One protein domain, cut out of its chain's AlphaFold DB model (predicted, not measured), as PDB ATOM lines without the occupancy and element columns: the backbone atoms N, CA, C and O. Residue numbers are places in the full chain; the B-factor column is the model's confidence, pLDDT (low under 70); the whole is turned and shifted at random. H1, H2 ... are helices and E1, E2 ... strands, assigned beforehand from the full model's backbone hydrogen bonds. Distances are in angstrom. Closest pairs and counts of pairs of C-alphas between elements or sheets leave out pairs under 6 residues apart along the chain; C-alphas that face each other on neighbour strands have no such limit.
ATOM      1  N   ILE A   2     242.648 283.309 186.998       94.81
ATOM      2  CA  ILE A   2     242.676 281.856 186.770       94.81
ATOM      3  C   ILE A   2     242.250 281.149 188.062       94.81
ATOM      4  O   ILE A   2     242.893 281.383 189.080       94.81
ATOM      5  N   PRO A   3     241.194 280.318 188.078       96.25
ATOM      6  CA  PRO A   3     240.805 279.602 189.290       96.25
ATOM      7  C   PRO A   3     241.849 278.539 189.648       96.25
ATOM      8  O   PRO A   3     242.309 277.794 188.781       96.25
ATOM      9  N   ILE A   4     242.225 278.481 190.924       96.06
ATOM     10  CA  ILE A   4     243.187 277.503 191.448       96.06
ATOM     11  C   ILE A   4     242.701 276.755 192.694       96.06
ATOM     12  O   ILE A   4     243.324 275.785 193.106       96.06
ATOM     13  N   SER A   5     241.584 277.174 193.286       95.69
ATOM     14  CA  SER A   5     240.883 276.426 194.334       95.69
ATOM     15  C   SER A   5     239.404 276.838 194.359       95.69
ATOM     16  O   SER A   5     239.122 278.031 194.187       95.69
ATOM     17  N   PRO A   6     238.448 275.902 194.547       91.81
ATOM     18  CA  PRO A   6     238.647 274.458 194.751       91.81
ATOM     19  C   PRO A   6     238.847 273.671 193.447       91.81
ATOM     20  O   PRO A   6     239.323 272.541 193.474       91.81
ATOM     21  N   GLN A   7     238.483 274.253 192.302       88.06
ATOM     22  CA  GLN A   7     238.706 273.664 190.982       88.06
ATOM     23  C   GLN A   7     239.851 274.396 190.291       88.06
ATOM     24  O   GLN A   7     239.804 275.618 190.130       88.06
ATOM     25  N   ILE A   8     240.873 273.645 189.890       89.19
ATOM     26  CA  ILE A   8     242.037 274.191 189.195       89.19
ATOM     27  C   ILE A   8     241.705 274.344 187.711       89.19
ATOM     28  O   ILE A   8     241.084 273.472 187.105       89.19
ATOM     29  N   TYR A   9     242.133 275.457 187.126       85.25
ATOM     30  CA  TYR A   9     242.094 275.723 185.693       85.25
ATOM     31  C   TYR A   9     242.618 274.534 184.867       85.25
ATOM     32  O   TYR A   9     243.803 274.227 184.962       85.25
ATOM     33  N   PRO A  10     241.780 273.883 184.037       81.19
ATOM     34  CA  PRO A  10     242.138 272.614 183.402       81.19
ATOM     35  C   PRO A  10     242.776 272.764 182.011       81.19
ATOM     36  O   PRO A  10     243.111 271.765 181.380       81.19
ATOM     37  N   HIS A  11     242.915 273.983 181.481       87.06
ATOM     38  CA  HIS A  11     243.285 274.180 180.077       87.06
ATOM     39  C   HIS A  11     244.803 274.188 179.873       87.06
ATOM     40  O   HIS A  11     245.428 275.234 179.718       87.06
ATOM     41  N   PHE A  12     245.381 272.992 179.821       91.31
ATOM     42  CA  PHE A  12     246.769 272.766 179.434       91.31
ATOM     43  C   PHE A  12     246.819 271.807 178.243       91.31
ATOM     44  O   PHE A  12     246.092 270.817 178.207       91.31
ATOM     45  N   THR A  13     247.688 272.083 177.271       93.69
ATOM     46  CA  THR A  13     247.864 271.230 176.088       93.69
ATOM     47  C   THR A  13     249.141 270.420 176.221       93.69
ATOM     48  O   THR A  13     250.229 270.990 176.285       93.69
ATOM     49  N   CYS A  14     249.023 269.093 176.215       94.19
ATOM     50  CA  CYS A  14     250.172 268.198 176.273       94.19
ATOM     51  C   CYS A  14     251.145 268.475 175.108       94.19
ATOM     52  O   CYS A  14     250.732 268.390 173.947       94.19
ATOM     53  N   PRO A  15     252.439 268.732 175.372       93.31
ATOM     54  CA  PRO A  15     253.410 269.034 174.320       93.31
ATOM     55  C   PRO A  15     253.769 267.814 173.455       93.31
ATOM     56  O   PRO A  15     254.305 267.988 172.365       93.31
ATOM     57  N   GLN A  16     253.486 266.592 173.919       93.69
ATOM     58  CA  GLN A  16     253.819 265.350 173.207       93.69
ATOM     59  C   GLN A  16     252.678 264.840 172.317       93.69
ATOM     60  O   GLN A  16     252.916 264.448 171.180       93.69
ATOM     61  N   CYS A  17     251.441 264.823 172.826       94.06
ATOM     62  CA  CYS A  17     250.297 264.208 172.139       94.06
ATOM     63  C   CYS A  17     249.109 265.158 171.928       94.06
ATOM     64  O   CYS A  17     248.019 264.685 171.626       94.06
ATOM     65  N   THR A  18     249.297 266.460 172.184       93.12
ATOM     66  CA  THR A  18     248.321 267.555 171.992       93.12
ATOM     67  C   THR A  18     246.978 267.427 172.723       93.12
ATOM     68  O   THR A  18     246.113 268.286 172.561       93.12
ATOM     69  N   ASN A  19     246.809 266.420 173.586       92.00
ATOM     70  CA  ASN A  19     245.619 266.266 174.424       92.00
ATOM     71  C   ASN A  19     245.477 267.466 175.384       92.00
ATOM     72  O   ASN A  19     246.445 267.853 176.039       92.00
ATOM     73  N   SER A  20     244.273 268.034 175.457       89.31
ATOM     74  CA  SER A  20     243.915 269.223 176.240       89.31
ATOM     75  C   SER A  20     243.233 268.920 177.582       89.31
ATOM     76  O   SER A  20     242.721 269.832 178.227       89.31
ATOM     77  N   SER A  21     243.190 267.648 177.992       85.81
ATOM     78  CA  SER A  21     242.563 267.197 179.247       85.81
ATOM     79  C   SER A  21     243.568 266.525 180.198       85.81
ATOM     80  O   SER A  21     243.476 265.317 180.424       85.81
ATOM     81  N   PRO A  22     244.580 267.240 180.723       90.06
ATOM     82  CA  PRO A  22     245.477 266.670 181.718       90.06
ATOM     83  C   PRO A  22     244.858 266.670 183.119       90.06
ATOM     84  O   PRO A  22     244.048 267.527 183.471       90.06
ATOM     85  N   THR A  23     245.306 265.727 183.940       94.06
ATOM     86  CA  THR A  23     245.059 265.726 185.382       94.06
ATOM     87  C   THR A  23     246.087 266.626 186.051       94.06
ATOM     88  O   THR A  23     247.283 266.478 185.805       94.06
ATOM     89  N   ILE A  24     245.633 267.543 186.902       94.94
ATOM     90  CA  ILE A  24     246.508 268.433 187.671       94.94
ATOM     91  C   ILE A  24     246.660 267.853 189.074       94.94
ATOM     92  O   ILE A  24     245.676 267.713 189.795       94.94
ATOM     93  N   GLU A  25     247.888 267.504 189.442       93.62
ATOM     94  CA  GLU A  25     248.218 266.892 190.732       93.62
ATOM     95  C   GLU A  25     248.386 267.954 191.819       93.62
ATOM     96  O   GLU A  25     247.888 267.797 192.932       93.62
ATOM     97  N   LYS A  26     249.085 269.049 191.496       94.00
ATOM     98  CA  LYS A  26     249.322 270.161 192.419       94.00
ATOM     99  C   LYS A  26     249.720 271.443 191.697       94.00
ATOM    100  O   LYS A  26     250.078 271.437 190.521       94.00
ATOM    101  N   ILE A  27     249.713 272.538 192.448       96.31
ATOM    102  CA  ILE A  27     250.240 273.839 192.035       96.31
ATOM    103  C   ILE A  27     251.584 274.044 192.728       96.31
ATOM    104  O   ILE A  27     251.730 273.690 193.892       96.31
ATOM    105  N   ILE A  28     252.562 274.615 192.033       96.75
ATOM    106  CA  ILE A  28     253.905 274.864 192.565       96.75
ATOM    107  C   ILE A  28     254.191 276.361 192.478       96.75
ATOM    108  O   ILE A  28     254.085 276.954 191.405       96.75
ATOM    109  N   PHE A  29     254.578 276.966 193.602       96.50
ATOM    110  CA  PHE A  29     255.006 278.364 193.677       96.50
ATOM    111  C   PHE A  29     256.533 278.433 193.709       96.50
ATOM    112  O   PHE A  29     257.162 278.281 194.754       96.50
ATOM    113  N   GLN A  30     257.137 278.682 192.551       93.50
ATOM    114  CA  GLN A  30     258.581 278.622 192.340       93.50
ATOM    115  C   GLN A  30     259.229 280.020 192.309       93.50
ATOM    116  O   GLN A  30     260.104 280.310 191.494       93.50
ATOM    117  N   GLY A  31     258.760 280.934 193.160       91.19
ATOM    118  CA  GLY A  31     259.187 282.334 193.120       91.19
ATOM    119  C   GLY A  31     258.552 283.078 191.944       91.19
ATOM    120  O   GLY A  31     257.390 283.467 192.028       91.19
ATOM    121  N   VAL A  32     259.302 283.295 190.855       93.44
ATOM    122  CA  VAL A  32     258.793 284.009 189.661       93.44
ATOM    123  C   VAL A  32     257.741 283.190 188.906       93.44
ATOM    124  O   VAL A  32     256.778 283.763 188.393       93.44
ATOM    125  N   HIS A  33     257.910 281.866 188.859       96.06
ATOM    126  CA  HIS A  33     257.020 280.956 188.143       96.06
ATOM    127  C   HIS A  33     255.947 280.381 189.063       96.06
ATOM    128  O   HIS A  33     256.197 280.084 190.234       96.06
ATOM    129  N   ILE A  34     254.751 280.189 188.508       97.00
ATOM    130  CA  ILE A  34     253.693 279.397 189.130       97.00
ATOM    131  C   ILE A  34     253.335 278.300 188.139       97.00
ATOM    132  O   ILE A  34     252.967 278.595 187.002       97.00
ATOM    133  N   LEU A  35     253.463 277.049 188.568       97.25
ATOM    134  CA  LEU A  35     253.369 275.878 187.701       97.25
ATOM    135  C   LEU A  35     252.204 274.987 188.115       97.25
ATOM    136  O   LEU A  35     251.887 274.882 189.300       97.25
ATOM    137  N   ALA A  36     251.626 274.286 187.150       96.94
ATOM    138  CA  ALA A  36     250.820 273.099 187.380       96.94
ATOM    139  C   ALA A  36     251.701 271.853 187.216       96.94
ATOM    140  O   ALA A  36     252.398 271.709 186.209       96.94
ATOM    141  N   ASP A  37     251.663 270.952 188.197       97.12
ATOM    142  CA  ASP A  37     252.172 269.590 188.055       97.12
ATOM    143  C   ASP A  37     251.088 268.743 187.395       97.12
ATOM    144  O   ASP A  37     249.995 268.597 187.949       97.12
ATOM    145  N   VAL A  38     251.353 268.263 186.183       97.06
ATOM    146  CA  VAL A  38     250.333 267.663 185.328       97.06
ATOM    147  C   VAL A  38     250.727 266.282 184.830       97.06
ATOM    148  O   VAL A  38     251.872 266.032 184.449       97.06
ATOM    149  N   THR A  39     249.727 265.412 184.734       97.31
ATOM    150  CA  THR A  39     249.816 264.115 184.063       97.31
ATOM    151  C   THR A  39     248.824 264.096 182.896       97.31
ATOM    152  O   THR A  39     247.621 264.290 183.067       97.31
ATOM    153  N   CYS A  40     249.322 263.895 181.676       96.06
ATOM    154  CA  CYS A  40     248.505 263.868 180.463       96.06
ATOM    155  C   CYS A  40     247.649 262.595 180.390       96.06
ATOM    156  O   CYS A  40     248.192 261.496 180.353       96.06
ATOM    157  N   ALA A  41     246.329 262.723 180.228       94.62
ATOM    158  CA  ALA A  41     245.441 261.563 180.090       94.62
ATOM    159  C   ALA A  41     245.641 260.756 178.786       94.62
ATOM    160  O   ALA A  41     245.222 259.608 178.706       94.62
ATOM    161  N   GLY A  42     246.258 261.346 177.752       95.12
ATOM    162  CA  GLY A  42     246.460 260.697 176.447       95.12
ATOM    163  C   GLY A  42     247.710 259.819 176.377       95.12
ATOM    164  O   GLY A  42     247.629 258.659 175.995       95.12
ATOM    165  N   CYS A  43     248.873 260.376 176.731       95.81
ATOM    166  CA  CYS A  43     250.162 259.674 176.656       95.81
ATOM    167  C   CYS A  43     250.750 259.301 178.023       95.81
ATOM    168  O   CYS A  43     251.842 258.741 178.075       95.81
ATOM    169  N   ASN A  44     250.073 259.648 179.124       96.31
ATOM    170  CA  ASN A  44     250.570 259.499 180.495       96.31
ATOM    171  C   ASN A  44     251.890 260.250 180.783       96.31
ATOM    172  O   ASN A  44     252.572 259.979 181.772       96.31
ATOM    173  N   GLY A  45     252.266 261.197 179.915       96.50
ATOM    174  CA  GLY A  45     253.424 262.064 180.113       96.50
ATOM    175  C   GLY A  45     253.233 262.970 181.329       96.50
ATOM    176  O   GLY A  45     252.128 263.466 181.563       96.50
ATOM    177  N   LYS A  46     254.312 263.181 182.088       97.88
ATOM    178  CA  LYS A  46     254.328 263.991 183.310       97.88
ATOM    179  C   LYS A  46     255.094 265.280 183.068       97.88
ATOM    180  O   LYS A  46     256.250 265.234 182.648       97.88
ATOM    181  N   PHE A  47     254.478 266.415 183.368       97.56
ATOM    182  CA  PHE A  47     255.042 267.722 183.059       97.56
ATOM    183  C   PHE A  47     254.875 268.705 184.213       97.56
ATOM    184  O   PHE A  47     253.940 268.599 184.999       97.56
ATOM    185  N   LEU A  48     255.757 269.699 184.275       97.38
ATOM    186  CA  LEU A  48     255.481 270.957 184.962       97.38
ATOM    187  C   LEU A  48     255.199 272.020 183.912       97.38
ATOM    188  O   LEU A  48     256.059 272.283 183.072       97.38
ATOM    189  N   MET A  49     254.012 272.610 183.943       96.31
ATOM    190  CA  MET A  49     253.572 273.597 182.955       96.31
ATOM    191  C   MET A  49     253.331 274.940 183.629       96.31
ATOM    192  O   MET A  49     252.626 274.992 184.634       96.31
ATOM    193  N   ASP A  50     253.882 276.026 183.084       95.44
ATOM    194  CA  ASP A  50     253.555 277.368 183.572       95.44
ATOM    195  C   ASP A  50     252.048 277.636 183.478       95.44
ATOM    196  O   ASP A  50     251.414 277.392 182.446       95.44
ATOM    197  N   PHE A  51     251.482 278.236 184.526       95.69
ATOM    198  CA  PHE A  51     250.208 278.927 184.383       95.69
ATOM    199  C   PHE A  51     250.372 280.118 183.421       95.69
ATOM    200  O   PHE A  51     251.399 280.799 183.470       95.69
ATOM    201  N   PRO A  52     249.368 280.433 182.579       93.38
ATOM    202  CA  PRO A  52     249.443 281.538 181.624       93.38
ATOM    203  C   PRO A  52     249.241 282.889 182.329       93.38
ATOM    204  O   PRO A  52     248.228 283.567 182.148       93.38
ATOM    205  N   ILE A  53     250.209 283.271 183.158       93.81
ATOM    206  CA  ILE A  53     250.255 284.521 183.921       93.81
ATOM    207  C   ILE A  53     251.595 285.221 183.689       93.81
ATOM    208  O   ILE A  53     252.602 284.585 183.376       93.81
ATOM    209  N   GLY A  54     251.633 286.539 183.852       92.00
ATOM    210  CA  GLY A  54     252.838 287.334 183.685       92.00
ATOM    211  C   GLY A  54     253.535 287.041 182.366       92.00
ATOM    212  O   GLY A  54     252.928 287.044 181.296       92.00
ATOM    213  N   HIS A  55     254.838 286.784 182.445       91.00
ATOM    214  CA  HIS A  55     255.653 286.533 181.260       91.00
ATOM    215  C   HIS A  55     255.382 285.157 180.636       91.00
ATOM    216  O   HIS A  55     255.577 285.003 179.432       91.00
ATOM    217  N   ALA A  56     254.841 284.195 181.392       92.12
ATOM    218  CA  ALA A  56     254.451 282.894 180.854       92.12
ATOM    219  C   ALA A  56     253.247 282.973 179.897       92.12
ATOM    220  O   ALA A  56     253.022 282.050 179.123       92.12
ATOM    221  N   MET A  57     252.508 284.091 179.872       90.25
ATOM    222  CA  MET A  57     251.522 284.346 178.812       90.25
ATOM    223  C   MET A  57     252.169 284.451 177.425       90.25
ATOM    224  O   MET A  57     251.563 284.065 176.429       90.25
ATOM    225  N   LEU A  58     253.382 285.007 177.361       88.19
ATOM    226  CA  LEU A  58     254.135 285.215 176.121       88.19
ATOM    227  C   LEU A  58     255.134 284.080 175.874       88.19
ATOM    228  O   LEU A  58     255.395 283.711 174.728       88.19
ATOM    229  N   TYR A  59     255.678 283.529 176.960       89.75
ATOM    230  CA  TYR A  59     256.738 282.526 176.961       89.75
ATOM    231  C   TYR A  59     256.332 281.303 177.796       89.75
ATOM    232  O   TYR A  59     257.004 280.988 178.781       89.75
ATOM    233  N   PRO A  60     255.219 280.624 177.451       91.31
ATOM    234  CA  PRO A  60     254.781 279.456 178.201       91.31
ATOM    235  C   PRO A  60     255.869 278.388 178.136       91.31
ATOM    236  O   PRO A  60     256.283 277.983 177.047       91.31
ATOM    237  N   THR A  61     256.344 277.950 179.300       93.50
ATOM    238  CA  THR A  61     257.414 276.961 179.399       93.50
ATOM    239  C   THR A  61     256.876 275.679 180.030       93.50
ATOM    240  O   THR A  61     255.966 275.684 180.861       93.50
ATOM    241  N   THR A  62     257.386 274.537 179.571       95.62
ATOM    242  CA  THR A  62     257.001 273.220 180.080       95.62
ATOM    243  C   THR A  62     258.239 272.365 180.294       95.62
ATOM    244  O   THR A  62     259.040 272.215 179.375       95.62
ATOM    245  N   ILE A  63     258.384 271.793 181.488       97.00
ATOM    246  CA  ILE A  63     259.423 270.812 181.816       97.00
ATOM    247  C   ILE A  63     258.820 269.417 181.696       97.00
ATOM    248  O   ILE A  63     257.810 269.123 182.334       97.00
ATOM    249  N   ASP A  64     259.460 268.538 180.932       97.44
ATOM    250  CA  ASP A  64     259.195 267.102 180.994       97.44
ATOM    251  C   ASP A  64     259.868 266.519 182.246       97.44
ATOM    252  O   ASP A  64     261.085 266.625 182.431       97.44
ATOM    253  N   LYS A  65     259.070 265.931 183.145       97.62
ATOM    254  CA  LYS A  65     259.560 265.414 184.432       97.62
ATOM    255  C   LYS A  65     260.420 264.160 184.274       97.62
ATOM    256  O   LYS A  65     261.174 263.864 185.195       97.62
ATOM    257  N   ASN A  66     260.332 263.447 183.150       96.50
ATOM    258  CA  ASN A  66     261.110 262.234 182.899       96.50
ATOM    259  C   ASN A  66     262.485 262.556 182.312       96.50
ATOM    260  O   ASN A  66     263.480 261.956 182.709       96.50
ATOM    261  N   THR A  67     262.549 263.487 181.358       96.62
ATOM    262  CA  THR A  67     263.813 263.856 180.699       96.62
ATOM    263  C   THR A  67     264.516 265.030 181.373       96.62
ATOM    264  O   THR A  67     265.692 265.264 181.106       96.62
ATOM    265  N   HIS A  68     263.808 265.776 182.226       96.38
ATOM    266  CA  HIS A  68     264.274 267.022 182.836       96.38
ATOM    267  C   HIS A  68     264.701 268.074 181.804       96.38
ATOM    268  O   HIS A  68     265.666 268.812 182.000       96.38
ATOM    269  N   THR A  69     263.972 268.150 180.692       95.00
ATOM    270  CA  THR A  69     264.219 269.117 179.618       95.00
ATOM    271  C   THR A  69     262.997 269.982 179.358       95.00
ATOM    272  O   THR A  69     261.861 269.550 179.564       95.00
ATOM    273  N   ILE A  70     263.225 271.182 178.826       94.19
ATOM    274  CA  ILE A  70     262.147 272.015 178.292       94.19
ATOM    275  C   ILE A  70     261.588 271.384 177.011       94.19
ATOM    276  O   ILE A  70     262.350 270.983 176.131       94.19
ATOM    277  N   VAL A  71     260.262 271.312 176.899       93.06
ATOM    278  CA  VAL A  71     259.538 270.768 175.739       93.06
ATOM    279  C   VAL A  71     258.453 271.738 175.259       93.06
ATOM    280  O   VAL A  71     258.004 272.602 176.007       93.06
ATOM    281  N   GLY A  72     258.026 271.604 173.998       78.50
ATOM    282  CA  GLY A  72     256.936 272.415 173.429       78.50
ATOM    283  C   GLY A  72     257.298 273.878 173.132       78.50
ATOM    284  O   GLY A  72     256.408 274.697 172.902       78.50
ATOM    285  N   GLU A  73     258.589 274.215 173.127       71.06
ATOM    286  CA  GLU A  73     259.066 275.586 172.947       71.06
ATOM    287  C   GLU A  73     258.767 276.114 171.535       71.06
ATOM    288  O   GLU A  73     259.258 275.585 170.537       71.06
ATOM    289  N   LYS A  74     257.995 277.205 171.455       65.38
ATOM    290  CA  LYS A  74     257.766 277.932 170.196       65.38
ATOM    291  C   LYS A  74     258.780 279.054 169.949       65.38
ATOM    292  O   LYS A  74     259.051 279.354 168.794       65.38
ATOM    293  N   ASN A  75     259.362 279.640 171.002       65.00
ATOM    294  CA  ASN A  75     260.255 280.801 170.910       65.00
ATOM    295  C   ASN A  75     261.593 280.550 171.611       65.00
ATOM    296  O   ASN A  75     261.672 280.658 172.829       65.00
ATOM    297  N   LYS A  76     262.652 280.298 170.829       65.81
ATOM    298  CA  LYS A  76     264.009 280.005 171.334       65.81
ATOM    299  C   LYS A  76     264.705 281.186 172.028       65.81
ATOM    300  O   LYS A  76     265.701 280.975 172.718       65.81
ATOM    301  N   ASP A  77     264.185 282.403 171.873       69.69
ATOM    302  CA  ASP A  77     264.895 283.649 172.189       69.69
ATOM    303  C   ASP A  77     264.765 284.125 173.654       69.69
ATOM    304  O   ASP A  77     265.249 285.203 174.001       69.69
ATOM    305  N   HIS A  78     264.166 283.329 174.552       78.88
ATOM    306  CA  HIS A  78     263.889 283.733 175.945       78.88
ATOM    307  C   HIS A  78     264.576 282.852 176.999       78.88
ATOM    308  O   HIS A  78     263.970 282.458 177.997       78.88
ATOM    309  N   SER A  79     265.871 282.591 176.797       84.62
ATOM    310  CA  SER A  79     266.730 281.841 177.731       84.62
ATOM    311  C   SER A  79     266.624 282.330 179.176       84.62
ATOM    312  O   SER A  79     266.480 281.534 180.092       84.62
ATOM    313  N   TRP A  80     266.574 283.646 179.390       86.56
ATOM    314  CA  TRP A  80     266.508 284.229 180.733       86.56
ATOM    315  C   TRP A  80     265.310 283.745 181.574       86.56
ATOM    316  O   TRP A  80     265.434 283.681 182.797       86.56
ATOM    317  N   PHE A  81     264.176 283.416 180.945       89.62
ATOM    318  CA  PHE A  81     262.964 282.957 181.631       89.62
ATOM    319  C   PHE A  81     262.982 281.432 181.796       89.62
ATOM    320  O   PHE A  81     262.897 280.927 182.911       89.62
ATOM    321  N   LYS A  82     263.196 280.691 180.700       90.94
ATOM    322  CA  LYS A  82     263.163 279.218 180.718       90.94
ATOM    323  C   LYS A  82     264.350 278.584 181.449       90.94
ATOM    324  O   LYS A  82     264.176 277.577 182.129       90.94
ATOM    325  N   ASP A  83     265.546 279.163 181.336       91.12
ATOM    326  CA  ASP A  83     266.739 278.621 181.992       91.12
ATOM    327  C   ASP A  83     266.622 278.839 183.501       91.12
ATOM    328  O   ASP A  83     266.937 277.943 184.276       91.12
ATOM    329  N   THR A  84     266.065 279.983 183.918       91.69
ATOM    330  CA  THR A  84     265.735 280.258 185.323       91.69
ATOM    331  C   THR A  84     264.778 279.204 185.883       91.69
ATOM    332  O   THR A  84     265.052 278.640 186.942       91.69
ATOM    333  N   LEU A  85     263.698 278.895 185.158       94.69
ATOM    334  CA  LEU A  85     262.748 277.848 185.535       94.69
ATOM    335  C   LEU A  85     263.438 276.488 185.722       94.69
ATOM    336  O   LEU A  85     263.269 275.827 186.752       94.69
ATOM    337  N   LEU A  86     264.221 276.070 184.723       95.62
ATOM    338  CA  LEU A  86     264.876 274.766 184.716       95.62
ATOM    339  C   LEU A  86     265.945 274.658 185.812       95.62
ATOM    340  O   LEU A  86     265.970 273.669 186.539       95.62
ATOM    341  N   GLU A  87     266.794 275.676 185.973       95.19
ATOM    342  CA  GLU A  87     267.803 275.737 187.039       95.19
ATOM    343  C   GLU A  87     267.155 275.614 188.423       95.19
ATOM    344  O   GLU A  87     267.614 274.842 189.269       95.19
ATOM    345  N   ALA A  88     266.065 276.349 188.648       95.75
ATOM    346  CA  ALA A  88     265.332 276.323 189.902       95.75
ATOM    347  C   ALA A  88     264.652 274.972 190.156       95.75
ATOM    348  O   ALA A  88     264.557 274.548 191.307       95.75
ATOM    349  N   TYR A  89     264.192 274.290 189.103       96.69
ATOM    350  CA  TYR A  89     263.585 272.962 189.197       96.69
ATOM    351  C   TYR A  89     264.623 271.886 189.530       96.69
ATOM    352  O   TYR A  89     264.379 271.034 190.380       96.69
ATOM    353  N   LEU A  90     265.795 271.948 188.894       97.12
ATOM    354  CA  LEU A  90     266.883 270.992 189.101       97.12
ATOM    355  C   LEU A  90     267.596 271.173 190.448       97.12
ATOM    356  O   LEU A  90     268.184 270.225 190.967       97.12
ATOM    357  N   SER A  91     267.574 272.382 191.016       97.00
ATOM    358  CA  SER A  91     268.247 272.698 192.280       97.00
ATOM    359  C   SER A  91     267.355 273.520 193.218       97.00
ATOM    360  O   SER A  91     267.672 274.686 193.506       97.00
ATOM    361  N   PRO A  92     266.255 272.932 193.731       96.81
ATOM    362  CA  PRO A  92     265.435 273.597 194.728       96.81
ATOM    363  C   PRO A  92     266.249 273.849 195.999       96.81
ATOM    364  O   PRO A  92     267.170 273.108 196.343       96.81
ATOM    365  N   LYS A  93     265.908 274.931 196.686       97.81
ATOM    366  CA  LYS A  93     266.558 275.405 197.899       97.81
ATOM    367  C   LYS A  93     265.736 275.007 199.116       97.81
ATOM    368  O   LYS A  93     264.522 275.215 199.155       97.81
ATOM    369  N   ASP A  94     266.435 274.456 200.100       97.38
ATOM    370  CA  ASP A  94     265.886 274.095 201.409       97.38
ATOM    371  C   ASP A  94     266.069 275.224 202.441       97.38
ATOM    372  O   ASP A  94     265.635 275.090 203.583       97.38
ATOM    373  N   ASP A  95     266.686 276.346 202.046       97.12
ATOM    374  CA  ASP A  95     266.810 277.535 202.887       97.12
ATOM    375  C   ASP A  95     265.429 277.993 203.391       97.12
ATOM    376  O   ASP A  95     264.440 278.025 202.644       97.12
ATOM    377  N   LEU A  96     265.357 278.368 204.669       96.75
ATOM    378  CA  LEU A  96     264.150 278.943 205.252       96.75
ATOM    379  C   LEU A  96     263.980 280.379 204.759       96.75
ATOM    380  O   LEU A  96     264.865 281.216 204.932       96.75
ATOM    381  N   VAL A  97     262.828 280.652 204.154       97.12
ATOM    382  CA  VAL A  97     262.442 281.987 203.704       97.12
ATOM    383  C   VAL A  97     261.429 282.555 204.681       97.12
ATOM    384  O   VAL A  97     260.382 281.952 204.919       97.12
ATOM    385  N   GLU A  98     261.730 283.725 205.238       96.12
ATOM    386  CA  GLU A  98     260.786 284.441 206.089       96.12
ATOM    387  C   GLU A  98     259.657 285.037 205.240       96.12
ATOM    388  O   GLU A  98     259.893 285.769 204.273       96.12
ATOM    389  N   VAL A  99     258.419 284.710 205.618       97.94
ATOM    390  CA  VAL A  99     257.197 285.243 205.014       97.94
ATOM    391  C   VAL A  99     256.427 285.993 206.085       97.94
ATOM    392  O   VAL A  99     255.851 285.385 206.991       97.94
ATOM    393  N   LYS A 100     256.376 287.318 205.975       98.38
ATOM    394  CA  LYS A 100     255.581 288.145 206.881       98.38
ATOM    395  C   LYS A 100     254.233 288.456 206.244       98.38
ATOM    396  O   LYS A 100     254.155 289.108 205.206       98.38
ATOM    397  N   LYS A 101     253.158 288.007 206.890       98.12
ATOM    398  CA  LYS A 101     251.777 288.247 206.454       98.12
ATOM    399  C   LYS A 101     251.173 289.411 207.231       98.12
ATOM    400  O   LYS A 101     251.136 289.382 208.457       98.12
ATOM    401  N   THR A 102     250.684 290.414 206.516       98.19
ATOM    402  CA  THR A 102     249.901 291.521 207.074       98.19
ATOM    403  C   THR A 102     248.487 291.428 206.517       98.19
ATOM    404  O   THR A 102     248.318 291.481 205.302       98.19
ATOM    405  N   VAL A 103     247.489 291.266 207.388       98.00
ATOM    406  CA  VAL A 103     246.077 291.112 207.009       98.00
ATOM    407  C   VAL A 103     245.323 292.381 207.390       98.00
ATOM    408  O   VAL A 103     245.202 292.701 208.570       98.00
ATOM    409  N   SER A 104     244.823 293.098 206.388       97.44
ATOM    410  CA  SER A 104     244.013 294.309 206.564       97.44
ATOM    411  C   SER A 104     242.517 293.997 206.546       97.44
ATOM    412  O   SER A 104     241.729 294.683 207.193       97.44
ATOM    413  N   LYS A 105     242.113 292.974 205.783       96.31
ATOM    414  CA  LYS A 105     240.720 292.541 205.641       96.31
ATOM    415  C   LYS A 105     240.670 291.047 205.345       96.31
ATOM    416  O   LYS A 105     241.289 290.592 204.391       96.31
ATOM    417  N   THR A 106     239.877 290.306 206.110       96.06
ATOM    418  CA  THR A 106     239.603 288.892 205.828       96.06
ATOM    419  C   THR A 106     238.561 288.762 204.717       96.06
ATOM    420  O   THR A 106     237.526 289.431 204.750       96.06
ATOM    421  N   CYS A 107     238.823 287.889 203.745       97.62
ATOM    422  CA  CYS A 107     237.935 287.603 202.620       97.62
ATOM    423  C   CYS A 107     237.844 286.088 202.393       97.62
ATOM    424  O   CYS A 107     238.852 285.397 202.475       97.62
ATOM    425  N   GLU A 108     236.658 285.574 202.053       97.69
ATOM    426  CA  GLU A 108     236.491 284.152 201.698       97.69
ATOM    427  C   GLU A 108     236.979 283.835 200.276       97.69
ATOM    428  O   GLU A 108     237.432 282.723 200.001       97.69
ATOM    429  N   GLU A 109     236.858 284.799 199.360       98.44
ATOM    430  CA  GLU A 109     237.320 284.691 197.977       98.44
ATOM    431  C   GLU A 109     238.483 285.653 197.744       98.44
ATOM    432  O   GLU A 109     238.356 286.857 197.995       98.44
ATOM    433  N   VAL A 110     239.603 285.129 197.244       98.69
ATOM    434  CA  VAL A 110     240.832 285.910 197.080       98.69
ATOM    435  C   VAL A 110     241.473 285.760 195.707       98.69
ATOM    436  O   VAL A 110     241.378 284.721 195.053       98.69
ATOM    437  N   ILE A 111     242.156 286.817 195.277       98.69
ATOM    438  CA  ILE A 111     243.005 286.866 194.091       98.69
ATOM    439  C   ILE A 111     244.449 287.008 194.572       98.69
ATOM    440  O   ILE A 111     244.766 287.949 195.292       98.69
ATOM    441  N   ILE A 112     245.331 286.103 194.161       98.62
ATOM    442  CA  ILE A 112     246.765 286.172 194.441       98.62
ATOM    443  C   ILE A 112     247.460 286.867 193.273       98.62
ATOM    444  O   ILE A 112     247.429 286.390 192.135       98.62
ATOM    445  N   LEU A 113     248.114 287.987 193.561       98.50
ATOM    446  CA  LEU A 113     249.007 288.696 192.655       98.50
ATOM    447  C   LEU A 113     250.455 288.444 193.093       98.50
ATOM    448  O   LEU A 113     250.930 288.992 194.087       98.50
ATOM    449  N   ASN A 114     251.147 287.586 192.344       98.12
ATOM    450  CA  ASN A 114     252.560 287.301 192.565       98.12
ATOM    451  C   ASN A 114     253.427 288.406 191.943       98.12
ATOM    452  O   ASN A 114     253.565 288.467 190.723       98.12
ATOM    453  N   CYS A 115     254.021 289.251 192.781       98.00
ATOM    454  CA  CYS A 115     254.925 290.336 192.399       98.00
ATOM    455  C   CYS A 115     256.409 289.957 192.527       98.00
ATOM    456  O   CYS A 115     257.267 290.823 192.363       98.00
ATOM    457  N   LEU A 116     256.743 288.694 192.814       97.31
ATOM    458  CA  LEU A 116     258.135 288.257 192.895       97.31
ATOM    459  C   LEU A 116     258.776 288.270 191.500       97.31
ATOM    460  O   LEU A 116     258.228 287.741 190.530       97.31
ATOM    461  N   ASP A 117     259.933 288.916 191.389       95.88
ATOM    462  CA  ASP A 117     260.717 288.990 190.157       95.88
ATOM    463  C   ASP A 117     262.186 289.293 190.476       95.88
ATOM    464  O   ASP A 117     262.520 289.754 191.568       95.88
ATOM    465  N   VAL A 118     263.072 289.049 189.513       94.56
ATOM    466  CA  VAL A 118     264.501 289.365 189.636       94.56
ATOM    467  C   VAL A 118     264.838 290.773 189.164       94.56
ATOM    468  O   VAL A 118     265.907 291.294 189.500       94.56
ATOM    469  N   LEU A 119     263.952 291.391 188.381       92.94
ATOM    470  CA  LEU A 119     264.137 292.735 187.852       92.94
ATOM    471  C   LEU A 119     263.260 293.738 188.596       92.94
ATOM    472  O   LEU A 119     262.046 293.587 188.681       92.94
ATOM    473  N   TYR A 120     263.888 294.815 189.068       94.25
ATOM    474  CA  TYR A 120     263.223 295.901 189.790       94.25
ATOM    475  C   TYR A 120     261.990 296.437 189.039       94.25
ATOM    476  O   TYR A 120     260.907 296.522 189.610       94.25
ATOM    477  N   GLY A 121     262.137 296.733 187.742       94.25
ATOM    478  CA  GLY A 121     261.031 297.248 186.936       94.25
ATOM    479  C   GLY A 121     259.879 296.253 186.798       94.25
ATOM    480  O   GLY A 121     258.725 296.645 186.895       94.25
ATOM    481  N   HIS A 122     260.165 294.954 186.681       94.69
ATOM    482  CA  HIS A 122     259.121 293.930 186.591       94.69
ATOM    483  C   HIS A 122     258.294 293.834 187.873       94.69
ATOM    484  O   HIS A 122     257.078 293.676 187.800       94.69
ATOM    485  N   VAL A 123     258.936 293.962 189.041       96.38
ATOM    486  CA  VAL A 123     258.221 294.017 190.322       96.38
ATOM    487  C   VAL A 123     257.239 295.192 190.328       96.38
ATOM    488  O   VAL A 123     256.071 294.994 190.648       96.38
ATOM    489  N   LEU A 124     257.666 296.387 189.896       96.38
ATOM    490  CA  LEU A 124     256.787 297.561 189.800       96.38
ATOM    491  C   LEU A 124     255.603 297.335 188.855       96.38
ATOM    492  O   LEU A 124     254.461 297.573 189.239       96.38
ATOM    493  N   LEU A 125     255.860 296.829 187.647       94.94
ATOM    494  CA  LEU A 125     254.817 296.551 186.653       94.94
ATOM    495  C   LEU A 125     253.769 295.568 187.198       94.94
ATOM    496  O   LEU A 125     252.565 295.768 187.024       94.94
ATOM    497  N   LYS A 126     254.212 294.536 187.927       96.25
ATOM    498  CA  LYS A 126     253.316 293.595 188.610       96.25
ATOM    499  C   LYS A 126     252.534 294.272 189.735       96.25
ATOM    500  O   LYS A 126     251.327 294.078 189.801       96.25
ATOM    501  N   ILE A 127     253.163 295.107 190.566       97.19
ATOM    502  CA  ILE A 127     252.471 295.863 191.627       97.19
ATOM    503  C   ILE A 127     251.379 296.760 191.036       97.19
ATOM    504  O   ILE A 127     250.266 296.781 191.553       97.19
ATOM    505  N   PHE A 128     251.647 297.442 189.922       95.75
ATOM    506  CA  PHE A 128     250.678 298.325 189.263       95.75
ATOM    507  C   PHE A 128     249.421 297.594 188.773       95.75
ATOM    508  O   PHE A 128     248.343 298.187 188.728       95.75
ATOM    509  N   ASN A 129     249.501 296.284 188.509       95.81
ATOM    510  CA  ASN A 129     248.307 295.488 188.224       95.81
ATOM    511  C   ASN A 129     247.329 295.431 189.416       95.81
ATOM    512  O   ASN A 129     246.166 295.095 189.209       95.81
ATOM    513  N   ALA A 130     247.739 295.761 190.646       96.62
ATOM    514  CA  ALA A 130     246.851 295.745 191.809       96.62
ATOM    515  C   ALA A 130     245.606 296.624 191.610       96.62
ATOM    516  O   ALA A 130     244.492 296.155 191.854       96.62
ATOM    517  N   THR A 131     245.772 297.833 191.059       94.00
ATOM    518  CA  THR A 131     244.661 298.758 190.770       94.00
ATOM    519  C   THR A 131     243.611 298.117 189.867       94.00
ATOM    520  O   THR A 131     242.416 298.220 190.136       94.00
ATOM    521  N   HIS A 132     244.043 297.389 188.833       93.38
ATOM    522  CA  HIS A 132     243.141 296.691 187.919       93.38
ATOM    523  C   HIS A 132     242.239 295.696 188.660       93.38
ATOM    524  O   HIS A 132     241.031 295.658 188.427       93.38
ATOM    525  N   TYR A 133     242.810 294.893 189.560       95.38
ATOM    526  CA  TYR A 133     242.049 293.884 190.297       95.38
ATOM    527  C   TYR A 133     241.153 294.502 191.368       95.38
ATOM    528  O   TYR A 133     240.015 294.063 191.503       95.38
ATOM    529  N   GLN A 134     241.611 295.545 192.062       94.75
ATOM    530  CA  GLN A 134     240.777 296.268 193.028       94.75
ATOM    531  C   GLN A 134     239.552 296.906 192.361       94.75
ATOM    532  O   GLN A 134     238.455 296.847 192.910       94.75
ATOM    533  N   GLN A 135     239.718 297.478 191.165       93.75
ATOM    534  CA  GLN A 135     238.625 298.118 190.429       93.75
ATOM    535  C   GLN A 135     237.664 297.107 189.794       93.75
ATOM    536  O   GLN A 135     236.451 297.298 189.849       93.75
ATOM    537  N   LYS A 136     238.180 296.036 189.177       95.12
ATOM    538  CA  LYS A 136     237.339 295.049 188.476       95.12
ATOM    539  C   LYS A 136     236.698 294.012 189.392       95.12
ATOM    540  O   LYS A 136     235.691 293.421 189.008       95.12
ATOM    541  N   HIS A 137     237.282 293.765 190.562       96.69
ATOM    542  CA  HIS A 137     236.836 292.734 191.500       96.69
ATOM    543  C   HIS A 137     236.802 293.253 192.949       96.69
ATOM    544  O   HIS A 137     237.465 292.681 193.818       96.69
ATOM    545  N   PRO A 138     236.039 294.327 193.240       96.50
ATOM    546  CA  PRO A 138     235.980 294.922 194.579       96.50
ATOM    547  C   PRO A 138     235.350 293.993 195.635       96.50
ATOM    548  O   PRO A 138     235.500 294.213 196.837       96.50
ATOM    549  N   ASP A 139     234.641 292.950 195.195       97.06
ATOM    550  CA  ASP A 139     234.024 291.913 196.020       97.06
ATOM    551  C   ASP A 139     235.024 290.857 196.529       97.06
ATOM    552  O   ASP A 139     234.692 290.086 197.429       97.06
ATOM    553  N   LYS A 140     236.248 290.820 195.984       98.31
ATOM    554  CA  LYS A 140     237.278 289.823 196.313       98.31
ATOM    555  C   LYS A 140     238.428 290.449 197.092       98.31
ATOM    556  O   LYS A 140     238.779 291.609 196.898       98.31
ATOM    557  N   GLY A 141     239.046 289.670 197.978       98.44
ATOM    558  CA  GLY A 141     240.297 290.074 198.616       98.44
ATOM    559  C   GLY A 141     241.458 289.991 197.632       98.44
ATOM    560  O   GLY A 141     241.600 288.995 196.932       98.44
ATOM    561  N   LEU A 142     242.307 291.014 197.570       98.69
ATOM    562  CA  LEU A 142     243.561 290.951 196.818       98.69
ATOM    563  C   LEU A 142     244.713 290.644 197.780       98.69
ATOM    564  O   LEU A 142     244.905 291.372 198.755       98.69
ATOM    565  N   ILE A 143     245.461 289.580 197.492       98.75
ATOM    566  CA  ILE A 143     246.677 289.176 198.200       98.75
ATOM    567  C   ILE A 143     247.876 289.530 197.322       98.75
ATOM    568  O   ILE A 143     247.983 289.030 196.199       98.75
ATOM    569  N   LEU A 144     248.792 290.361 197.823       98.56
ATOM    570  CA  LEU A 144     250.065 290.639 197.153       98.56
ATOM    571  C   LEU A 144     251.187 289.816 197.775       98.56
ATOM    572  O   LEU A 144     251.492 289.988 198.952       98.56
ATOM    573  N   ILE A 145     251.854 288.995 196.964       98.69
ATOM    574  CA  ILE A 145     253.119 288.347 197.336       98.69
ATOM    575  C   ILE A 145     254.251 289.188 196.752       98.69
ATOM    576  O   ILE A 145     254.383 289.276 195.534       98.69
ATOM    577  N   ILE A 146     255.044 289.846 197.595       98.44
ATOM    578  CA  ILE A 146     255.919 290.951 197.176       98.44
ATOM    579  C   ILE A 146     257.281 290.901 197.885       98.44
ATOM    580  O   ILE A 146     257.350 290.495 199.047       98.44
ATOM    581  N   PRO A 147     258.387 291.337 197.250       98.06
ATOM    582  CA  PRO A 147     259.644 291.501 197.971       98.06
ATOM    583  C   PRO A 147     259.522 292.569 199.067       98.06
ATOM    584  O   PRO A 147     258.938 293.632 198.842       98.06
ATOM    585  N   GLN A 148     260.128 292.330 200.233       97.19
ATOM    586  CA  GLN A 148     260.054 293.238 201.387       97.19
ATOM    587  C   GLN A 148     260.483 294.676 201.046       97.19
ATOM    588  O   GLN A 148     259.888 295.633 201.542       97.19
ATOM    589  N   SER A 149     261.462 294.850 200.152       95.81
ATOM    590  CA  SER A 149     261.944 296.173 199.733       95.81
ATOM    591  C   SER A 149     260.908 297.017 198.976       95.81
ATOM    592  O   SER A 149     261.109 298.216 198.840       95.81
ATOM    593  N   PHE A 150     259.809 296.421 198.500       97.62
ATOM    594  CA  PHE A 150     258.727 297.105 197.780       97.62
ATOM    595  C   PHE A 150     257.437 297.205 198.600       97.62
ATOM    596  O   PHE A 150     256.448 297.739 198.110       97.62
ATOM    597  N   ALA A 151     257.423 296.721 199.847       97.12
ATOM    598  CA  ALA A 151     256.227 296.736 200.692       97.12
ATOM    599  C   ALA A 151     255.643 298.150 200.885       97.12
ATOM    600  O   ALA A 151     254.445 298.309 201.084       97.12
ATOM    601  N   TRP A 152     256.486 299.180 200.786       96.81
ATOM    602  CA  TRP A 152     256.086 300.580 200.898       96.81
ATOM    603  C   TRP A 152     255.292 301.113 199.693       96.81
ATOM    604  O   TRP A 152     254.651 302.149 199.817       96.81
ATOM    605  N   LEU A 153     255.331 300.413 198.551       97.56
ATOM    606  CA  LEU A 153     254.597 300.752 197.327       97.56
ATOM    607  C   LEU A 153     253.218 300.094 197.259       97.56
ATOM    608  O   LEU A 153     252.531 300.209 196.247       97.56
ATOM    609  N   VAL A 154     252.820 299.348 198.287       97.69
ATOM    610  CA  VAL A 154     251.523 298.676 198.297       97.69
ATOM    611  C   VAL A 154     250.419 299.731 198.456       97.69
ATOM    612  O   VAL A 154     250.457 300.499 199.421       97.69
ATOM    613  N   PRO A 155     249.438 299.796 197.535       96.75
ATOM    614  CA  PRO A 155     248.355 300.761 197.641       96.75
ATOM    615  C   PRO A 155     247.403 300.400 198.787       96.75
ATOM    616  O   PRO A 155     247.406 299.284 199.307       96.75
ATOM    617  N   ASP A 156     246.553 301.346 199.174       96.12
ATOM    618  CA  ASP A 156     245.540 301.083 200.197       96.12
ATOM    619  C   ASP A 156     244.451 300.143 199.653       96.12
ATOM    620  O   ASP A 156     244.263 300.000 198.444       96.12
ATOM    621  N   GLY A 157     243.712 299.484 200.550       95.88
ATOM    622  CA  GLY A 157     242.611 298.586 200.178       95.88
ATOM    623  C   GLY A 157     243.036 297.178 199.745       95.88
ATOM    624  O   GLY A 157     242.205 296.409 199.266       95.88
ATOM    625  N   ILE A 158     244.311 296.826 199.902       98.25
ATOM    626  CA  ILE A 158     244.796 295.451 199.753       98.25
ATOM    627  C   ILE A 158     244.375 294.623 200.966       98.25
ATOM    628  O   ILE A 158     244.560 295.052 202.105       98.25
ATOM    629  N   ALA A 159     243.804 293.440 200.720       98.44
ATOM    630  CA  ALA A 159     243.294 292.573 201.779       98.44
ATOM    631  C   ALA A 159     244.442 291.961 202.584       98.44
ATOM    632  O   ALA A 159     244.430 292.035 203.812       98.44
ATOM    633  N   GLU A 160     245.457 291.434 201.890       98.62
ATOM    634  CA  GLU A 160     246.653 290.881 202.524       98.62
ATOM    635  C   GLU A 160     247.932 291.208 201.755       98.62
ATOM    636  O   GLU A 160     247.972 291.214 200.523       98.62
ATOM    637  N   VAL A 161     249.010 291.428 202.503       98.69
ATOM    638  CA  VAL A 161     250.356 291.637 201.969       98.69
ATOM    639  C   VAL A 161     251.279 290.597 202.570       98.69
ATOM    640  O   VAL A 161     251.459 290.546 203.788       98.69
ATOM    641  N   TRP A 162     251.851 289.756 201.720       98.62
ATOM    642  CA  TRP A 162     252.810 288.729 202.095       98.62
ATOM    643  C   TRP A 162     254.185 289.172 201.609       98.62
ATOM    644  O   TRP A 162     254.498 289.094 200.418       98.62
ATOM    645  N   THR A 163     254.989 289.700 202.526       98.62
ATOM    646  CA  THR A 163     256.317 290.207 202.202       98.62
ATOM    647  C   THR A 163     257.373 289.125 202.368       98.62
ATOM    648  O   THR A 163     257.363 288.369 203.342       98.62
ATOM    649  N   ILE A 164     258.277 289.052 201.391       98.31
ATOM    650  CA  ILE A 164     259.349 288.058 201.329       98.31
ATOM    651  C   ILE A 164     260.696 288.766 201.455       98.31
ATOM    652  O   ILE A 164     261.042 289.588 200.596       98.31
ATOM    653  N   ASP A 165     261.458 288.460 202.506       96.62
ATOM    654  CA  ASP A 165     262.765 289.085 202.747       96.62
ATOM    655  C   ASP A 165     263.896 288.341 202.020       96.62
ATOM    656  O   ASP A 165     264.669 287.572 202.589       96.62
ATOM    657  N   LEU A 166     263.957 288.543 200.703       96.69
ATOM    658  CA  LEU A 166     265.026 288.053 199.838       96.69
ATOM    659  C   LEU A 166     265.515 289.173 198.920       96.69
ATOM    660  O   LEU A 166     264.771 290.079 198.535       96.69
ATOM    661  N   ARG A 167     266.777 289.086 198.489       95.25
ATOM    662  CA  ARG A 167     267.299 289.973 197.440       95.25
ATOM    663  C   ARG A 167     266.635 289.635 196.110       95.25
ATOM    664  O   ARG A 167     266.422 288.465 195.811       95.25
ATOM    665  N   LEU A 168     266.448 290.632 195.243       94.88
ATOM    666  CA  LEU A 168     265.819 290.424 193.931       94.88
ATOM    667  C   LEU A 168     266.433 289.259 193.133       94.88
ATOM    668  O   LEU A 168     265.727 288.385 192.645       94.88
ATOM    669  N   SER A 169     267.765 289.168 193.087       94.25
ATOM    670  CA  SER A 169     268.474 288.100 192.370       94.25
ATOM    671  C   SER A 169     268.225 286.686 192.908       94.25
ATOM    672  O   SER A 169     268.620 285.727 192.254       94.25
ATOM    673  N   GLN A 170     267.659 286.546 194.109       96.50
ATOM    674  CA  GLN A 170     267.355 285.263 194.738       96.50
ATOM    675  C   GLN A 170     265.979 284.723 194.337       96.50
ATOM    676  O   GLN A 170     265.793 283.514 194.431       96.50
ATOM    677  N   PHE A 171     265.053 285.556 193.842       96.19
ATOM    678  CA  PHE A 171     263.711 285.104 193.439       96.19
ATOM    679  C   PHE A 171     263.701 284.194 192.210       96.19
ATOM    680  O   PHE A 171     262.688 283.556 191.946       96.19
ATOM    681  N   LYS A 172     264.829 284.079 191.496       94.81
ATOM    682  CA  LYS A 172     265.010 283.057 190.458       94.81
ATOM    683  C   LYS A 172     265.031 281.629 191.000       94.81
ATOM    684  O   LYS A 172     264.921 280.709 190.212       94.81
ATOM    685  N   ASN A 173     265.261 281.437 192.300       96.75
ATOM    686  CA  ASN A 173     265.370 280.110 192.897       96.75
ATOM    687  C   ASN A 173     264.003 279.608 193.383       96.75
ATOM    688  O   ASN A 173     263.165 280.388 193.831       96.75
ATOM    689  N   TRP A 174     263.839 278.286 193.410       97.38
ATOM    690  CA  TRP A 174     262.722 277.629 194.080       97.38
ATOM    691  C   TRP A 174     263.046 277.407 195.555       97.38
ATOM    692  O   TRP A 174     263.910 276.592 195.856       97.38
ATOM    693  N   TYR A 175     262.361 278.082 196.476       98.00
ATOM    694  CA  TYR A 175     262.468 277.786 197.909       98.00
ATOM    695  C   TYR A 175     261.282 276.936 198.353       98.00
ATOM    696  O   TYR A 175     260.146 277.411 198.322       98.00
ATOM    697  N   LYS A 176     261.535 275.699 198.793       97.50
ATOM    698  CA  LYS A 176     260.461 274.791 199.236       97.50
ATOM    699  C   LYS A 176     259.711 275.350 200.447       97.50
ATOM    700  O   LYS A 176     258.501 275.204 200.546       97.50
ATOM    701  N   SER A 177     260.425 276.035 201.342       97.69
ATOM    702  CA  SER A 177     259.846 276.698 202.516       97.69
ATOM    703  C   SER A 177     258.797 277.750 202.132       97.69
ATOM    704  O   SER A 177     257.714 277.768 202.713       97.69
ATOM    705  N   LEU A 178     259.074 278.569 201.111       97.62
ATOM    706  CA  LEU A 178     258.134 279.559 200.582       97.62
ATOM    707  C   LEU A 178     256.902 278.901 199.945       97.62
ATOM    708  O   LEU A 178     255.781 279.326 200.213       97.62
ATOM    709  N   GLU A 179     257.102 277.866 199.123       97.06
ATOM    710  CA  GLU A 179     255.995 277.107 198.527       97.06
ATOM    711  C   GLU A 179     255.085 276.527 199.612       97.06
ATOM    712  O   GLU A 179     253.875 276.730 199.548       97.06
ATOM    713  N   ASN A 180     255.660 275.868 200.622       97.12
ATOM    714  CA  ASN A 180     254.906 275.256 201.714       97.12
ATOM    715  C   ASN A 180     254.055 276.293 202.454       97.12
ATOM    716  O   ASN A 180     252.860 276.082 202.621       97.12
ATOM    717  N   VAL A 181     254.626 277.454 202.805       97.19
ATOM    718  CA  VAL A 181     253.866 278.528 203.470       97.19
ATOM    719  C   VAL A 181     252.671 278.979 202.626       97.19
ATOM    720  O   VAL A 181     251.588 279.202 203.169       97.19
ATOM    721  N   ILE A 182     252.849 279.124 201.310       96.75
ATOM    722  CA  ILE A 182     251.760 279.523 200.412       96.75
ATOM    723  C   ILE A 182     250.696 278.422 200.352       96.75
ATOM    724  O   ILE A 182     249.514 278.725 200.515       96.75
ATOM    725  N   GLN A 183     251.105 277.165 200.162       95.94
ATOM    726  CA  GLN A 183     250.203 276.012 200.074       95.94
ATOM    727  C   GLN A 183     249.386 275.819 201.351       95.94
ATOM    728  O   GLN A 183     248.172 275.664 201.266       95.94
ATOM    729  N   ASP A 184     250.009 275.940 202.522       96.75
ATOM    730  CA  ASP A 184     249.338 275.833 203.822       96.75
ATOM    731  C   ASP A 184     248.296 276.945 204.034       96.75
ATOM    732  O   ASP A 184     247.362 276.802 204.827       96.75
ATOM    733  N   CYS A 185     248.421 278.068 203.316       96.19
ATOM    734  CA  CYS A 185     247.457 279.159 203.387       96.19
ATOM    735  C   CYS A 185     246.242 278.956 202.471       96.19
ATOM    736  O   CYS A 185     245.167 279.453 202.811       96.19
ATOM    737  N   LEU A 186     246.379 278.265 201.332       95.88
ATOM    738  CA  LEU A 186     245.311 278.168 200.325       95.88
ATOM    739  C   LEU A 186     244.000 277.544 200.847       95.88
ATOM    740  O   LEU A 186     242.945 278.076 200.496       95.88
ATOM    741  N   PRO A 187     244.010 276.488 201.692       96.38
ATOM    742  CA  PRO A 187     242.787 275.881 202.225       96.38
ATOM    743  C   PRO A 187     241.936 276.803 203.105       96.38
ATOM    744  O   PRO A 187     240.766 276.507 203.333       96.38
ATOM    745  N   ASN A 188     242.493 277.917 203.595       96.44
ATOM    746  CA  ASN A 188     241.757 278.866 204.439       96.44
ATOM    747  C   ASN A 188     240.768 279.733 203.643       96.44
ATOM    748  O   ASN A 188     239.955 280.439 204.237       96.44
ATOM    749  N   TYR A 189     240.831 279.689 202.311       98.12
ATOM    750  CA  TYR A 189     239.951 280.444 201.430       98.12
ATOM    751  C   TYR A 189     238.963 279.516 200.735       98.12
ATOM    752  O   TYR A 189     239.312 278.440 200.251       98.12
ATOM    753  N   LYS A 190     237.722 279.978 200.604       98.12
ATOM    754  CA  LYS A 190     236.666 279.263 199.886       98.12
ATOM    755  C   LYS A 190     236.953 279.182 198.391       98.12
ATOM    756  O   LYS A 190     236.646 278.173 197.760       98.12
ATOM    757  N   LYS A 191     237.499 280.258 197.814       98.38
ATOM    758  CA  LYS A 191     237.952 280.297 196.419       98.38
ATOM    759  C   LYS A 191     239.240 281.087 196.296       98.38
ATOM    760  O   LYS A 191     239.365 282.171 196.864       98.38
ATOM    761  N   VAL A 192     240.150 280.570 195.482       98.44
ATOM    762  CA  VAL A 192     241.421 281.226 195.187       98.44
ATOM    763  C   VAL A 192     241.579 281.356 193.683       98.44
ATOM    764  O   VAL A 192     241.408 280.389 192.932       98.44
ATOM    765  N   TYR A 193     241.947 282.555 193.252       98.44
ATOM    766  CA  TYR A 193     242.278 282.865 191.874       98.44
ATOM    767  C   TYR A 193     243.721 283.355 191.770       98.44
ATOM    768  O   TYR A 193     244.188 284.098 192.627       98.44
ATOM    769  N   LEU A 194     244.414 283.023 190.686       97.69
ATOM    770  CA  LEU A 194     245.633 283.714 190.283       97.69
ATOM    771  C   LEU A 194     245.281 284.929 189.424       97.69
ATOM    772  O   LEU A 194     244.472 284.868 188.488       97.69
ATOM    773  N   SER A 195     245.920 286.045 189.739       97.56
ATOM    774  CA  SER A 195     246.009 287.195 188.853       97.56
ATOM    775  C   SER A 195     246.707 286.803 187.547       97.56
ATOM    776  O   SER A 195     247.658 286.027 187.557       97.56
ATOM    777  N   LEU A 196     246.258 287.370 186.423       94.88
ATOM    778  CA  LEU A 196     247.000 287.268 185.163       94.88
ATOM    779  C   LEU A 196     248.301 288.070 185.224       94.88
ATOM    780  O   LEU A 196     249.237 287.710 184.527       94.88
ATOM    781  N   GLY A 197     248.368 289.122 186.049       91.00
ATOM    782  CA  GLY A 197     249.579 289.906 186.298       91.00
ATOM    783  C   GLY A 197     250.258 290.372 185.014       91.00
ATOM    784  O   GLY A 197     251.415 290.023 184.791       91.00
ATOM    785  N   TYR A 198     249.531 291.095 184.157       91.75
ATOM    786  CA  TYR A 198     249.991 291.466 182.819       91.75
ATOM    787  C   TYR A 198     251.395 292.100 182.870       91.75
ATOM    788  O   TYR A 198     251.595 293.026 183.662       91.75
ATOM    789  N   PRO A 199     252.361 291.640 182.041       87.94
ATOM    790  CA  PRO A 199     253.727 292.172 182.037       87.94
ATOM    791  C   PRO A 199     253.799 293.686 181.861       87.94
ATOM    792  O   PRO A 199     254.683 294.325 182.419       87.94
ATOM    793  N   ILE A 200     252.862 294.242 181.095       88.19
ATOM    794  CA  ILE A 200     252.686 295.675 180.903       88.19
ATOM    795  C   ILE A 200     251.273 295.997 181.404       88.19
ATOM    796  O   ILE A 200     250.309 295.523 180.795       88.19
ATOM    797  N   PRO A 201     251.129 296.714 182.532       87.25
ATOM    798  CA  PRO A 201     249.825 297.113 183.032       87.25
ATOM    799  C   PRO A 201     249.192 298.137 182.087       87.25
ATOM    800  O   PRO A 201     249.878 298.823 181.327       87.25
ATOM    801  N   ASP A 202     247.872 298.263 182.164       83.81
ATOM    802  CA  ASP A 202     247.182 299.374 181.523       83.81
ATOM    803  C   ASP A 202     247.494 300.664 182.292       83.81
ATOM    804  O   ASP A 202     247.025 300.859 183.416       83.81
ATOM    805  N   TYR A 203     248.340 301.514 181.712       81.94
ATOM    806  CA  TYR A 203     248.672 302.813 182.293       81.94
ATOM    807  C   TYR A 203     247.535 303.824 182.145       81.94
ATOM    808  O   TYR A 203     247.533 304.840 182.842       81.94
TER     809      TYR A 203
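Overview. This is residues 2 to 203 of the 433 residues of an uncharacterized protein of Microscillaceae bacterium (UniProt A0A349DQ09). Two lobes stand side by side with helix H5 between them: a larger one built on a strongly twisted six-stranded sheet with H3 and H4 over one face and H5 on the other, and a smaller one built on a strongly twisted antiparallel sheet of four strands, E2 to E5, with H2 along its side. The printed part starts in the large sheet with edge strand E1, crosses to the small sheet, then returns for the rest. It has 202 residues, with five named helices and ten named strands in the order E1 E2 E3 E4 H1 E5 H2 E6 E7 H3 E8 H4 E9 H5 E10. The large sheet is mixed, in the order E1 E10 E7 E8 E9 E6, and the class is mixed, helices and strands. The whole is compact, with a radius of gyration of the C-alphas of 16.4 A and spans of 47 by 35 by 33 A.

Along the chain. E1 is residues 2 to 5 and begins at C-alpha 2, (242.676, 281.856, 186.770). E2, residues 22 to 30, is 20.7 A long and bends by 67 degrees at residue 25. E3 is residues 33 to 40, 20.6 A, and E4 residues 46 to 50. H1, residues 54 to 57, and E5, residues 62 to 64, are brief. H2 is residues 79 to 90, 15.7 A, and E6 residues 99 to 103. E7 is residues 109 to 114, 16.4 A. H3, residues 120 to 136, is 25.9 A long and begins at C-alpha 120, (263.223, 295.901, 189.790). E8 is residues 141 to 147, 19.4 A, H4 residues 148 to 153, and E9 residues 160 to 164. H5 is residues 176 to 188, 19.8 A. E10, residues 191 to 194, ends at C-alpha 194, (245.633, 283.714, 190.283).

Arrangement. In the large sheet E7 and E8 are parallel, with N 111 and O 141 2.8 A apart; E8 and E9 are parallel, with N 162 and O 144 2.8 A apart; E10 and E7 are parallel, with N 112 and O 193 2.8 A apart. The edge strands are antiparallel to their neighbours: N 2 and O 194 of E1 and E10 are 2.8 A apart, N 102 and O 161 of E6 and E9 2.8 A. E7, H3, E8 and E8, H4, E9 are strand-helix-strand units, two parallel neighbour strands with a helix between, and E9, H5, E10 is a split one, with E7 and E8 between its strands; the three crossovers are right-handed. H3 and H4 are on the same face, making two layers with the sheet, at heights of 9.4 A and 8.4 A over it; H5 is on the opposite face. H3 lies over E7 and E8, along the strands; its closest C-alphas to E8 are those of Gln 134 and Leu 142, 7.1 A. H3 and H4 are close but not clearly touching, with the C-alphas of Ile 127 and Leu 153 7.8 A apart. H5 is also on the small sheet, over E2, the closest C-alphas being those of Phe 29 and Glu 179, 5.1 A. There E2, E3 and E4 form a meander, each strand the antiparallel neighbour of the one before; N 25 and O 37 are 2.8 A apart, N 36 and O 49 2.8 A. E4 and E5 are antiparallel, with N 48 and O 63 2.9 A apart. H2 is on this sheet too, forming two layers with it, at a height of 7.6 A; the closest C-alphas of H2 and E3 are those of Leu 85 and His 33, 7.0 A. H1 only grazes it. O i to N i+4 pairs are within hydrogen-bond range in 7 of 8 in H2, 10 of 13 in H3, 7 of 9 in H5 and 0 of 2 in H4, where 2 of 3 O i to N i+3 pairs are; H1 is too short for such a pair.

Size, cuts and confidence. The C-alphas of Cys 43 and Trp 152, 47.9 A apart, are the two farthest. The printed part has no cut. The links E1 to E2, E5 to H2 and E9 to H5 are long. The mean pLDDT of the printed part is 94.3, and residues 74 to 77 are under 70.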